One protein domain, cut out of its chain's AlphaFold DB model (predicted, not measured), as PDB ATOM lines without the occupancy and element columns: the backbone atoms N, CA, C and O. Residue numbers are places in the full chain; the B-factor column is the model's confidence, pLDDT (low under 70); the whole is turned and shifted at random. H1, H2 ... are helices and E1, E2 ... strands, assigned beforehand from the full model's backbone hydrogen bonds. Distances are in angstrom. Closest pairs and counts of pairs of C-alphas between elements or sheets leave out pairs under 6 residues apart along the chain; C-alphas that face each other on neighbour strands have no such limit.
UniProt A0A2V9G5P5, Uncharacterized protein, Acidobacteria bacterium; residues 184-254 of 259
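Overview. This is residues 184 to 254 of the 259 residues of an uncharacterized protein of Acidobacteria bacterium (UniProt A0A2V9G5P5). The model is a loose, flat V with two arms. One arm is the hairpin of E1 and E2 followed by H5, the other is H3 with the short helices H1 and H2 at its first end, and the arms meet where residues 249 to 250 of H5 touch residues 204 to 209 of H3. Residues 231 to 236, at the tip of the hairpin, stick out, while H4 packs on H5 near the hairpin's foot. The printed part has 71 residues, with five named helices and two named strands in the order H1, H2, H3, H4, E1, E2, H5; the sheet E1 - E2 is antiparallel and the class is mostly helix. The whole is loose, with a radius of gyration of the C-alphas of 14.5 A, and spans 47 by 30 by 16 A.

Along the chain. H1 is residues 184 to 189, with C-alpha 184 at (-19.592, -32.111, 27.944). H2 is residues 191 to 195. H3, residues 199 to 213, is the longest helix at 21.3 A from first to last C-alpha and begins at C-alpha 199 (-27.259, -33.055, 17.541). H4 is residues 223 to 226. E1, residues 228 to 232, measures 12.7 A, and E2, residues 235 to 239, measures 13.5 A. H5, residues 241 to 252, measures 16.1 A and ends at C-alpha 252 (-43.968, -34.322, 22.587).

Arrangement. H1 and H2 only just touch, and only at the corner by their link, with 3 pairs of C-alphas within 8 A; the closest C-alphas, of Ala 187 and Leu 193, are 5.5 A apart. H2 and H3 likewise only just touch, only at the corner, with 3 such pairs; the closest C-alphas are those of Leu 193 and Arg 199, 5.7 A. H3 and H5 touch and run the same way at a shallow tilt of 34 degrees, only just short of steep; their closest C-alphas, of Ala 208 and Phe 250, are 5.4 A apart. H4 and H5 only just touch, with 3 pairs within 8 A, the closest C-alphas being those of Leu 226 and Leu 242, 5.5 A. E1 and E2 form an antiparallel hairpin, with N 230 and O 237 at 2.8 A and N 237 and O 230 at 2.9 A, within hydrogen-bond range. H3 is apart from both strands. In H3 every O i to N i+4 pair is within range; the counts are 1 of 2 in H1, 7 of 8 in H5 and 0 of 1 in H2, where 2 of 2 O i to N i+3 pairs are within range, and H4 is too short for an O i to N i+4 pair.

Size, cuts and confidence. The C-alphas farthest apart, of Tyr 214 and Asp 233, are 47.4 A from each other. The printed part has no cut. H3 to H4 is a short link of 9 residues; the other links are tight. The mean pLDDT of the printed part is 89.3, and no printed residue is under 70.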
ATOM      1  N   GLU A 184     -21.025 -31.802  27.906       80.38
ATOM      2  CA  GLU A 184     -19.592 -32.111  27.944       80.38
ATOM      3  C   GLU A 184     -19.321 -33.615  28.006       80.38
ATOM      4  O   GLU A 184     -18.449 -34.118  27.294       80.38
ATOM      5  N   MET A 185     -20.092 -34.345  28.817       81.44
ATOM      6  CA  MET A 185     -20.012 -35.803  28.900       81.44
ATOM      7  C   MET A 185     -20.399 -36.423  27.555       81.44
ATOM      8  O   MET A 185     -19.638 -37.202  26.979       81.44
ATOM      9  N   MET A 186     -21.522 -35.989  26.982       82.81
ATOM     10  CA  MET A 186     -21.997 -36.485  25.694       82.81
ATOM     11  C   MET A 186     -21.014 -36.193  24.553       82.81
ATOM     12  O   MET A 186     -20.804 -37.046  23.692       82.81
ATOM     13  N   ALA A 187     -20.343 -35.041  24.554       82.56
ATOM     14  CA  ALA A 187     -19.343 -34.691  23.547       82.56
ATOM     15  C   ALA A 187     -18.091 -35.588  23.580       82.56
ATOM     16  O   ALA A 187     -17.401 -35.688  22.560       82.56
ATOM     17  N   LYS A 188     -17.797 -36.258  24.709       82.12
ATOM     18  CA  LYS A 188     -16.726 -37.270  24.795       82.12
ATOM     19  C   LYS A 188     -17.098 -38.547  24.040       82.12
ATOM     20  O   LYS A 188     -16.256 -39.104  23.345       82.12
ATOM     21  N   HIS A 189     -18.356 -38.975  24.136       79.12
ATOM     22  CA  HIS A 189     -18.839 -40.222  23.529       79.12
ATOM     23  C   HIS A 189     -19.391 -40.041  22.109       79.12
ATOM     24  O   HIS A 189     -19.414 -40.980  21.317       79.12
ATOM     25  N   TYR A 190     -19.789 -38.822  21.755       79.19
ATOM     26  CA  TYR A 190     -20.342 -38.479  20.451       79.19
ATOM     27  C   TYR A 190     -19.572 -37.292  19.860       79.19
ATOM     28  O   TYR A 190     -20.052 -36.159  19.905       79.19
ATOM     29  N   PRO A 191     -18.403 -37.525  19.234       76.94
ATOM     30  CA  PRO A 191     -17.524 -36.453  18.751       76.94
ATOM     31  C   PRO A 191     -18.215 -35.457  17.810       76.94
ATOM     32  O   PRO A 191     -17.895 -34.270  17.803       76.94
ATOM     33  N   LYS A 192     -19.225 -35.927  17.061       78.69
ATOM     34  CA  LYS A 192     -20.042 -35.107  16.155       78.69
ATOM     35  C   LYS A 192     -20.879 -34.036  16.865       78.69
ATOM     36  O   LYS A 192     -21.337 -33.131  16.182       78.69
ATOM     37  N   LEU A 193     -21.077 -34.101  18.188       78.44
ATOM     38  CA  LEU A 193     -21.731 -33.019  18.940       78.44
ATOM     39  C   LEU A 193     -20.914 -31.721  18.893       78.44
ATOM     40  O   LEU A 193     -21.496 -30.644  18.904       78.44
ATOM     41  N   LYS A 194     -19.579 -31.802  18.782       72.44
ATOM     42  CA  LYS A 194     -18.715 -30.610  18.718       72.44
ATOM     43  C   LYS A 194     -18.924 -29.789  17.443       72.44
ATOM     44  O   LYS A 194     -18.727 -28.582  17.456       72.44
ATOM     45  N   SER A 195     -19.298 -30.448  16.350       78.38
ATOM     46  CA  SER A 195     -19.510 -29.833  15.033       78.38
ATOM     47  C   SER A 195     -20.982 -29.546  14.721       78.38
ATOM     48  O   SER A 195     -21.282 -29.005  13.664       78.38
ATOM     49  N   ASP A 196     -21.901 -29.976  15.586       83.44
ATOM     50  CA  ASP A 196     -23.342 -29.964  15.339       83.44
ATOM     51  C   ASP A 196     -24.087 -29.767  16.671       83.44
ATOM     52  O   ASP A 196     -24.413 -30.746  17.356       83.44
ATOM     53  N   PRO A 197     -24.327 -28.506  17.072       75.94
ATOM     54  CA  PRO A 197     -24.893 -28.187  18.381       75.94
ATOM     55  C   PRO A 197     -26.337 -28.693  18.546       75.94
ATOM     56  O   PRO A 197     -26.745 -29.033  19.656       75.94
ATOM     57  N   ASP A 198     -27.097 -28.843  17.455       88.19
ATOM     58  CA  ASP A 198     -28.458 -29.401  17.496       88.19
ATOM     59  C   ASP A 198     -28.488 -30.931  17.580       88.19
ATOM     60  O   ASP A 198     -29.536 -31.539  17.824       88.19
ATOM     61  N   ARG A 199     -27.347 -31.600  17.391       88.56
ATOM     62  CA  ARG A 199     -27.259 -33.055  17.541       88.56
ATOM     63  C   ARG A 199     -27.587 -33.508  18.958       88.56
ATOM     64  O   ARG A 199     -28.180 -34.570  19.110       88.56
ATOM     65  N   TYR A 200     -27.231 -32.712  19.965       89.31
ATOM     66  CA  TYR A 200     -27.557 -32.993  21.362       89.31
ATOM     67  C   TYR A 200     -29.067 -33.204  21.553       89.31
ATOM     68  O   TYR A 200     -29.494 -34.241  22.059       89.31
ATOM     69  N   TRP A 201     -29.873 -32.273  21.039       91.62
ATOM     70  CA  TRP A 201     -31.332 -32.314  21.147       91.62
ATOM     71  C   TRP A 201     -31.946 -33.462  20.352       91.62
ATOM     72  O   TRP A 201     -32.821 -34.147  20.861       91.62
ATOM     73  N   ARG A 202     -31.427 -33.768  19.157       92.12
ATOM     74  CA  ARG A 202     -31.892 -34.931  18.378       92.12
ATOM     75  C   ARG A 202     -31.598 -36.268  19.058       92.12
ATOM     76  O   ARG A 202     -32.387 -37.204  18.948       92.12
ATOM     77  N   VAL A 203     -30.469 -36.388  19.762       90.75
ATOM     78  CA  VAL A 203     -30.191 -37.588  20.570       90.75
ATOM     79  C   VAL A 203     -31.166 -37.664  21.746       90.75
ATOM     80  O   VAL A 203     -31.726 -38.734  21.979       90.75
ATOM     81  N   LEU A 204     -31.434 -36.544  22.425       91.81
ATOM     82  CA  LEU A 204     -32.424 -36.485  23.502       91.81
ATOM     83  C   LEU A 204     -33.833 -36.854  23.015       91.81
ATOM     84  O   LEU A 204     -34.512 -37.637  23.665       91.81
ATOM     85  N   GLU A 205     -34.249 -36.373  21.843       94.25
ATOM     86  CA  GLU A 205     -35.523 -36.744  21.216       94.25
ATOM     87  C   GLU A 205     -35.619 -38.250  20.958       94.25
ATOM     88  O   GLU A 205     -36.671 -38.851  21.174       94.25
ATOM     89  N   ASN A 206     -34.534 -38.884  20.500       92.25
ATOM     90  CA  ASN A 206     -34.510 -40.335  20.318       92.25
ATOM     91  C   ASN A 206     -34.670 -41.061  21.660       92.25
ATOM     92  O   ASN A 206     -35.445 -42.011  21.741       92.25
ATOM     93  N   ILE A 207     -33.971 -40.600  22.703       91.62
ATOM     94  CA  ILE A 207     -34.070 -41.153  24.059       91.62
ATOM     95  C   ILE A 207     -35.496 -40.996  24.595       91.62
ATOM     96  O   ILE A 207     -36.076 -41.977  25.046       91.62
ATOM     97  N   ALA A 208     -36.091 -39.807  24.476       92.75
ATOM     98  CA  ALA A 208     -37.451 -39.525  24.926       92.75
ATOM     99  C   ALA A 208     -38.481 -40.450  24.260       92.75
ATOM    100  O   ALA A 208     -39.352 -40.987  24.944       92.75
ATOM    101  N   ARG A 209     -38.348 -40.710  22.947       92.56
ATOM    102  CA  ARG A 209     -39.214 -41.670  22.241       92.56
ATOM    103  C   ARG A 209     -39.061 -43.092  22.772       92.56
ATOM    104  O   ARG A 209     -40.073 -43.746  23.000       92.56
ATOM    105  N   THR A 210     -37.832 -43.552  23.012       90.56
ATOM    106  CA  THR A 210     -37.597 -44.873  23.615       90.56
ATOM    107  C   THR A 210     -38.181 -44.943  25.026       90.56
ATOM    108  O   THR A 210     -38.910 -45.873  25.346       90.56
ATOM    109  N   MET A 211     -37.941 -43.947  25.879       90.56
ATOM    110  CA  MET A 211     -38.494 -43.921  27.240       90.56
ATOM    111  C   MET A 211     -40.031 -43.963  27.236       90.56
ATOM    112  O   MET A 211     -40.624 -44.687  28.036       90.56
ATOM    113  N   ALA A 212     -40.676 -43.245  26.311       89.25
ATOM    114  CA  ALA A 212     -42.127 -43.270  26.139       89.25
ATOM    115  C   ALA A 212     -42.644 -44.630  25.636       89.25
ATOM    116  O   ALA A 212     -43.633 -45.139  26.166       89.25
ATOM    117  N   GLU A 213     -41.966 -45.253  24.661       87.56
ATOM    118  CA  GLU A 213     -42.298 -46.598  24.155       87.56
ATOM    119  C   GLU A 213     -42.312 -47.632  25.292       87.56
ATOM    120  O   GLU A 213     -43.234 -48.442  25.391       87.56
ATOM    121  N   TYR A 214     -41.358 -47.523  26.221       87.62
ATOM    122  CA  TYR A 214     -41.252 -48.376  27.409       87.62
ATOM    123  C   TYR A 214     -41.975 -47.808  28.646       87.62
ATOM    124  O   TYR A 214     -41.755 -48.267  29.768       87.62
ATOM    125  N   LYS A 215     -42.904 -46.862  28.438       88.00
ATOM    126  CA  LYS A 215     -43.877 -46.374  29.428       88.00
ATOM    127  C   LYS A 215     -43.256 -45.737  30.680       88.00
ATOM    128  O   LYS A 215     -43.833 -45.834  31.765       88.00
ATOM    129  N   GLN A 216     -42.099 -45.090  30.554       89.81
ATOM    130  CA  GLN A 216     -41.595 -44.198  31.605       89.81
ATOM    131  C   GLN A 216     -42.438 -42.921  31.645       89.81
ATOM    132  O   GLN A 216     -42.994 -42.530  30.622       89.81
ATOM    133  N   ASN A 217     -42.574 -42.298  32.815       89.38
ATOM    134  CA  ASN A 217     -43.486 -41.157  32.989       89.38
ATOM    135  C   ASN A 217     -42.964 -40.039  33.906       89.38
ATOM    136  O   ASN A 217     -43.687 -39.074  34.170       89.38
ATOM    137  N   VAL A 218     -41.722 -40.163  34.382       90.62
ATOM    138  CA  VAL A 218     -41.046 -39.170  35.222       90.62
ATOM    139  C   VAL A 218     -39.718 -38.777  34.583       90.62
ATOM    140  O   VAL A 218     -38.846 -39.629  34.365       90.62
ATOM    141  N   VAL A 219     -39.558 -37.481  34.318       89.38
ATOM    142  CA  VAL A 219     -38.350 -36.888  33.728       89.38
ATOM    143  C   VAL A 219     -37.632 -36.074  34.789       89.38
ATOM    144  O   VAL A 219     -38.248 -35.245  35.441       89.38
ATOM    145  N   PHE A 220     -36.319 -36.248  34.912       88.88
ATOM    146  CA  PHE A 220     -35.502 -35.288  35.645       88.88
ATOM    147  C   PHE A 220     -35.092 -34.143  34.719       88.88
ATOM    148  O   PHE A 220     -34.540 -34.383  33.640       88.88
ATOM    149  N   VAL A 221     -35.325 -32.903  35.147       90.62
ATOM    150  CA  VAL A 221     -34.901 -31.716  34.400       90.62
ATOM    151  C   VAL A 221     -33.640 -31.130  35.026       90.62
ATOM    152  O   VAL A 221     -33.668 -30.703  36.183       90.62
ATOM    153  N   PRO A 222     -32.522 -31.045  34.284       90.25
ATOM    154  CA  PRO A 222     -31.277 -30.505  34.813       90.25
ATOM    155  C   PRO A 222     -31.299 -28.963  34.802       90.25
ATOM    156  O   PRO A 222     -30.503 -28.307  34.134       90.25
ATOM    157  N   VAL A 223     -32.219 -28.364  35.569       91.75
ATOM    158  CA  VAL A 223     -32.470 -26.909  35.612       91.75
ATOM    159  C   VAL A 223     -31.185 -26.123  35.867       91.75
ATOM    160  O   VAL A 223     -30.938 -25.117  35.213       91.75
ATOM    161  N   ARG A 224     -30.326 -26.610  36.771       88.75
ATOM    162  CA  ARG A 224     -29.066 -25.943  37.136       88.75
ATOM    163  C   ARG A 224     -28.106 -25.776  35.954       88.75
ATOM    164  O   ARG A 224     -27.374 -24.794  35.932       88.75
ATOM    165  N   THR A 225     -28.063 -26.729  35.025       87.94
ATOM    166  CA  THR A 225     -27.124 -26.690  33.892       87.94
ATOM    167  C   THR A 225     -27.741 -26.074  32.639       87.94
ATOM    168  O   THR A 225     -27.005 -25.589  31.782       87.94
ATOM    169  N   LEU A 226     -29.073 -26.062  32.530       91.25
ATOM    170  CA  LEU A 226     -29.783 -25.516  31.372       91.25
ATOM    171  C   LEU A 226     -30.227 -24.059  31.547       91.25
ATOM    172  O   LEU A 226     -30.230 -23.319  30.563       91.25
ATOM    173  N   ALA A 227     -30.591 -23.635  32.761       94.44
ATOM    174  CA  ALA A 227     -30.984 -22.254  33.022       94.44
ATOM    175  C   ALA A 227     -29.754 -21.335  32.993       94.44
ATOM    176  O   ALA A 227     -28.761 -21.583  33.682       94.44
ATOM    177  N   LYS A 228     -29.820 -20.253  32.214       93.88
ATOM    178  CA  LYS A 228     -28.722 -19.285  32.097       93.88
ATOM    179  C   LYS A 228     -29.017 -18.051  32.929       93.88
ATOM    180  O   LYS A 228     -30.072 -17.446  32.787       93.88
ATOM    181  N   ALA A 229     -28.083 -17.677  33.795       93.56
ATOM    182  CA  ALA A 229     -28.191 -16.474  34.608       93.56
ATOM    183  C   ALA A 229     -27.432 -15.312  33.956       93.56
ATOM    184  O   ALA A 229     -26.295 -15.477  33.510       93.56
ATOM    185  N   HIS A 230     -28.037 -14.128  33.962       93.06
ATOM    186  CA  HIS A 230     -27.435 -12.888  33.490       93.06
ATOM    187  C   HIS A 230     -27.624 -11.790  34.537       93.06
ATOM    188  O   HIS A 230     -28.684 -11.683  35.158       93.06
ATOM    189  N   LEU A 231     -26.587 -10.979  34.748       94.38
ATOM    190  CA  LEU A 231     -26.685  -9.808  35.613       94.38
ATOM    191  C   LEU A 231     -27.467  -8.712  34.881       94.38
ATOM    192  O   LEU A 231     -27.152  -8.388  33.737       94.38
ATOM    193  N   ALA A 232     -28.463  -8.146  35.551       91.00
ATOM    194  CA  ALA A 232     -29.242  -7.004  35.091       91.00
ATOM    195  C   ALA A 232     -29.057  -5.822  36.056       91.00
ATOM    196  O   ALA A 232     -28.644  -6.010  37.203       91.00
ATOM    197  N   ASP A 233     -29.426  -4.612  35.622       87.69
ATOM    198  CA  ASP A 233     -29.239  -3.360  36.380       87.69
ATOM    199  C   ASP A 233     -29.781  -3.409  37.821       87.69
ATOM    200  O   ASP A 233     -29.319  -2.668  38.688       87.69
ATOM    201  N   ARG A 234     -30.768  -4.276  38.097       84.94
ATOM    202  CA  ARG A 234     -31.348  -4.487  39.434       84.94
ATOM    203  C   ARG A 234     -31.568  -5.961  39.786       84.94
ATOM    204  O   ARG A 234     -32.635  -6.321  40.278       84.94
ATOM    205  N   GLY A 235     -30.576  -6.816  39.554       92.19
ATOM    206  CA  GLY A 235     -30.589  -8.188  40.068       92.19
ATOM    207  C   GLY A 235     -30.100  -9.223  39.065       92.19
ATOM    208  O   GLY A 235     -29.339  -8.915  38.155       92.19
ATOM    209  N   VAL A 236     -30.534 -10.467  39.250       94.12
ATOM    210  CA  VAL A 236     -30.194 -11.589  38.368       94.12
ATOM    211  C   VAL A 236     -31.437 -11.989  37.584       94.12
ATOM    212  O   VAL A 236     -32.487 -12.244  38.173       94.12
ATOM    213  N   GLN A 237     -31.311 -12.054  36.264       94.31
ATOM    214  CA  GLN A 237     -32.333 -12.587  35.371       94.31
ATOM    215  C   GLN A 237     -31.946 -14.002  34.939       94.31
ATOM    216  O   GLN A 237     -30.777 -14.268  34.661       94.31
ATOM    217  N   TYR A 238     -32.931 -14.896  34.859       94.88
ATOM    218  CA  TYR A 238     -32.750 -16.264  34.378       94.88
ATOM    219  C   TYR A 238     -33.459 -16.467  33.037       94.88
ATOM    220  O   TYR A 238     -34.615 -16.080  32.880       94.88
ATOM    221  N   ASP A 239     -32.761 -17.089  32.091       95.50
ATOM    222  CA  ASP A 239     -33.298 -17.618  30.840       95.50
ATOM    223  C   ASP A 239     -33.521 -19.131  30.987       95.50
ATOM    224  O   ASP A 239     -32.579 -19.896  31.220       95.50
ATOM    225  N   PHE A 240     -34.784 -19.541  30.857       96.62
ATOM    226  CA  PHE A 240     -35.238 -20.928  30.950       96.62
ATOM    227  C   PHE A 240     -35.512 -21.563  29.579       96.62
ATOM    228  O   PHE A 240     -35.947 -22.706  29.528       96.62
ATOM    229  N   GLY A 241     -35.190 -20.913  28.455       96.38
ATOM    230  CA  GLY A 241     -35.544 -21.430  27.127       96.38
ATOM    231  C   GLY A 241     -34.985 -22.829  26.818       96.38
ATOM    232  O   GLY A 241     -35.621 -23.621  26.126       96.38
ATOM    233  N   LEU A 242     -33.814 -23.191  27.362       94.00
ATOM    234  CA  LEU A 242     -33.280 -24.557  27.234       94.00
ATOM    235  C   LEU A 242     -33.955 -25.563  28.176       94.00
ATOM    236  O   LEU A 242     -34.014 -26.749  27.849       94.00
ATOM    237  N   VAL A 243     -34.454 -25.099  29.325       94.75
ATOM    238  CA  VAL A 243     -35.281 -25.890  30.246       94.75
ATOM    239  C   VAL A 243     -36.617 -26.208  29.576       94.75
ATOM    240  O   VAL A 243     -37.004 -27.373  29.526       94.75
ATOM    241  N   ASP A 244     -37.251 -25.212  28.961       95.50
ATOM    242  CA  ASP A 244     -38.502 -25.386  28.220       95.50
ATOM    243  C   ASP A 244     -38.311 -26.350  27.043       95.50
ATOM    244  O   ASP A 244     -39.062 -27.314  26.902       95.50
ATOM    245  N   ARG A 245     -37.235 -26.190  26.254       95.12
ATOM    246  CA  ARG A 245     -36.911 -27.120  25.157       95.12
ATOM    247  C   ARG A 245     -36.734 -28.561  25.646       95.12
ATOM    248  O   ARG A 245     -37.156 -29.485  24.955       95.12
ATOM    249  N   TRP A 246     -36.102 -28.763  26.805       93.81
ATOM    250  CA  TRP A 246     -35.959 -30.089  27.410       93.81
ATOM    251  C   TRP A 246     -37.326 -30.691  27.742       93.81
ATOM    252  O   TRP A 246     -37.616 -31.805  27.311       93.81
ATOM    253  N   ILE A 247     -38.173 -29.944  28.453       93.62
ATOM    254  CA  ILE A 247     -39.526 -30.368  28.840       93.62
ATOM    255  C   ILE A 247     -40.367 -30.708  27.605       93.62
ATOM    256  O   ILE A 247     -40.900 -31.813  27.504       93.62
ATOM    257  N   GLU A 248     -40.389 -29.814  26.616       94.81
ATOM    258  CA  GLU A 248     -41.157 -29.998  25.387       94.81
ATOM    259  C   GLU A 248     -40.789 -31.277  24.631       94.81
ATOM    260  O   GLU A 248     -41.655 -31.893  24.010       94.81
ATOM    261  N   ILE A 249     -39.514 -31.679  24.637       95.00
ATOM    262  CA  ILE A 249     -39.070 -32.908  23.965       95.00
ATOM    263  C   ILE A 249     -39.732 -34.140  24.596       95.00
ATOM    264  O   ILE A 249     -40.198 -35.024  23.871       95.00
ATOM    265  N   PHE A 250     -39.811 -34.197  25.926       92.81
ATOM    266  CA  PHE A 250     -40.442 -35.315  26.628       92.81
ATOM    267  C   PHE A 250     -41.973 -35.255  26.587       92.81
ATOM    268  O   PHE A 250     -42.614 -36.302  26.440       92.81
ATOM    269  N   ASP A 251     -42.561 -34.059  26.630       91.50
ATOM    270  CA  ASP A 251     -44.002 -33.861  26.429       91.50
ATOM    271  C   ASP A 251     -44.431 -34.330  25.033       91.50
ATOM    272  O   ASP A 251     -45.363 -35.126  24.897       91.50
ATOM    273  N   LYS A 252     -43.706 -33.915  23.982       93.19
ATOM    274  CA  LYS A 252     -43.968 -34.322  22.587       93.19
ATOM    275  C   LYS A 252     -43.838 -35.832  22.380       93.19
ATOM    276  O   LYS A 252     -44.529 -36.388  21.531       93.19
ATOM    277  N   ALA A 253     -42.976 -36.502  23.147       90.88
ATOM    278  CA  ALA A 253     -42.861 -37.959  23.130       90.88
ATOM    279  C   ALA A 253     -44.032 -38.673  23.841       90.88
ATOM    280  O   ALA A 253     -44.160 -39.888  23.709       90.88
ATOM    281  N   GLY A 254     -44.897 -37.945  24.562       85.00
ATOM    282  CA  GLY A 254     -46.020 -38.498  25.324       85.00
ATOM    283  C   GLY A 254     -45.616 -39.085  26.680       85.00
ATOM    284  O   GLY A 254     -46.308 -39.964  27.194       85.00
TER     285      GLY A 254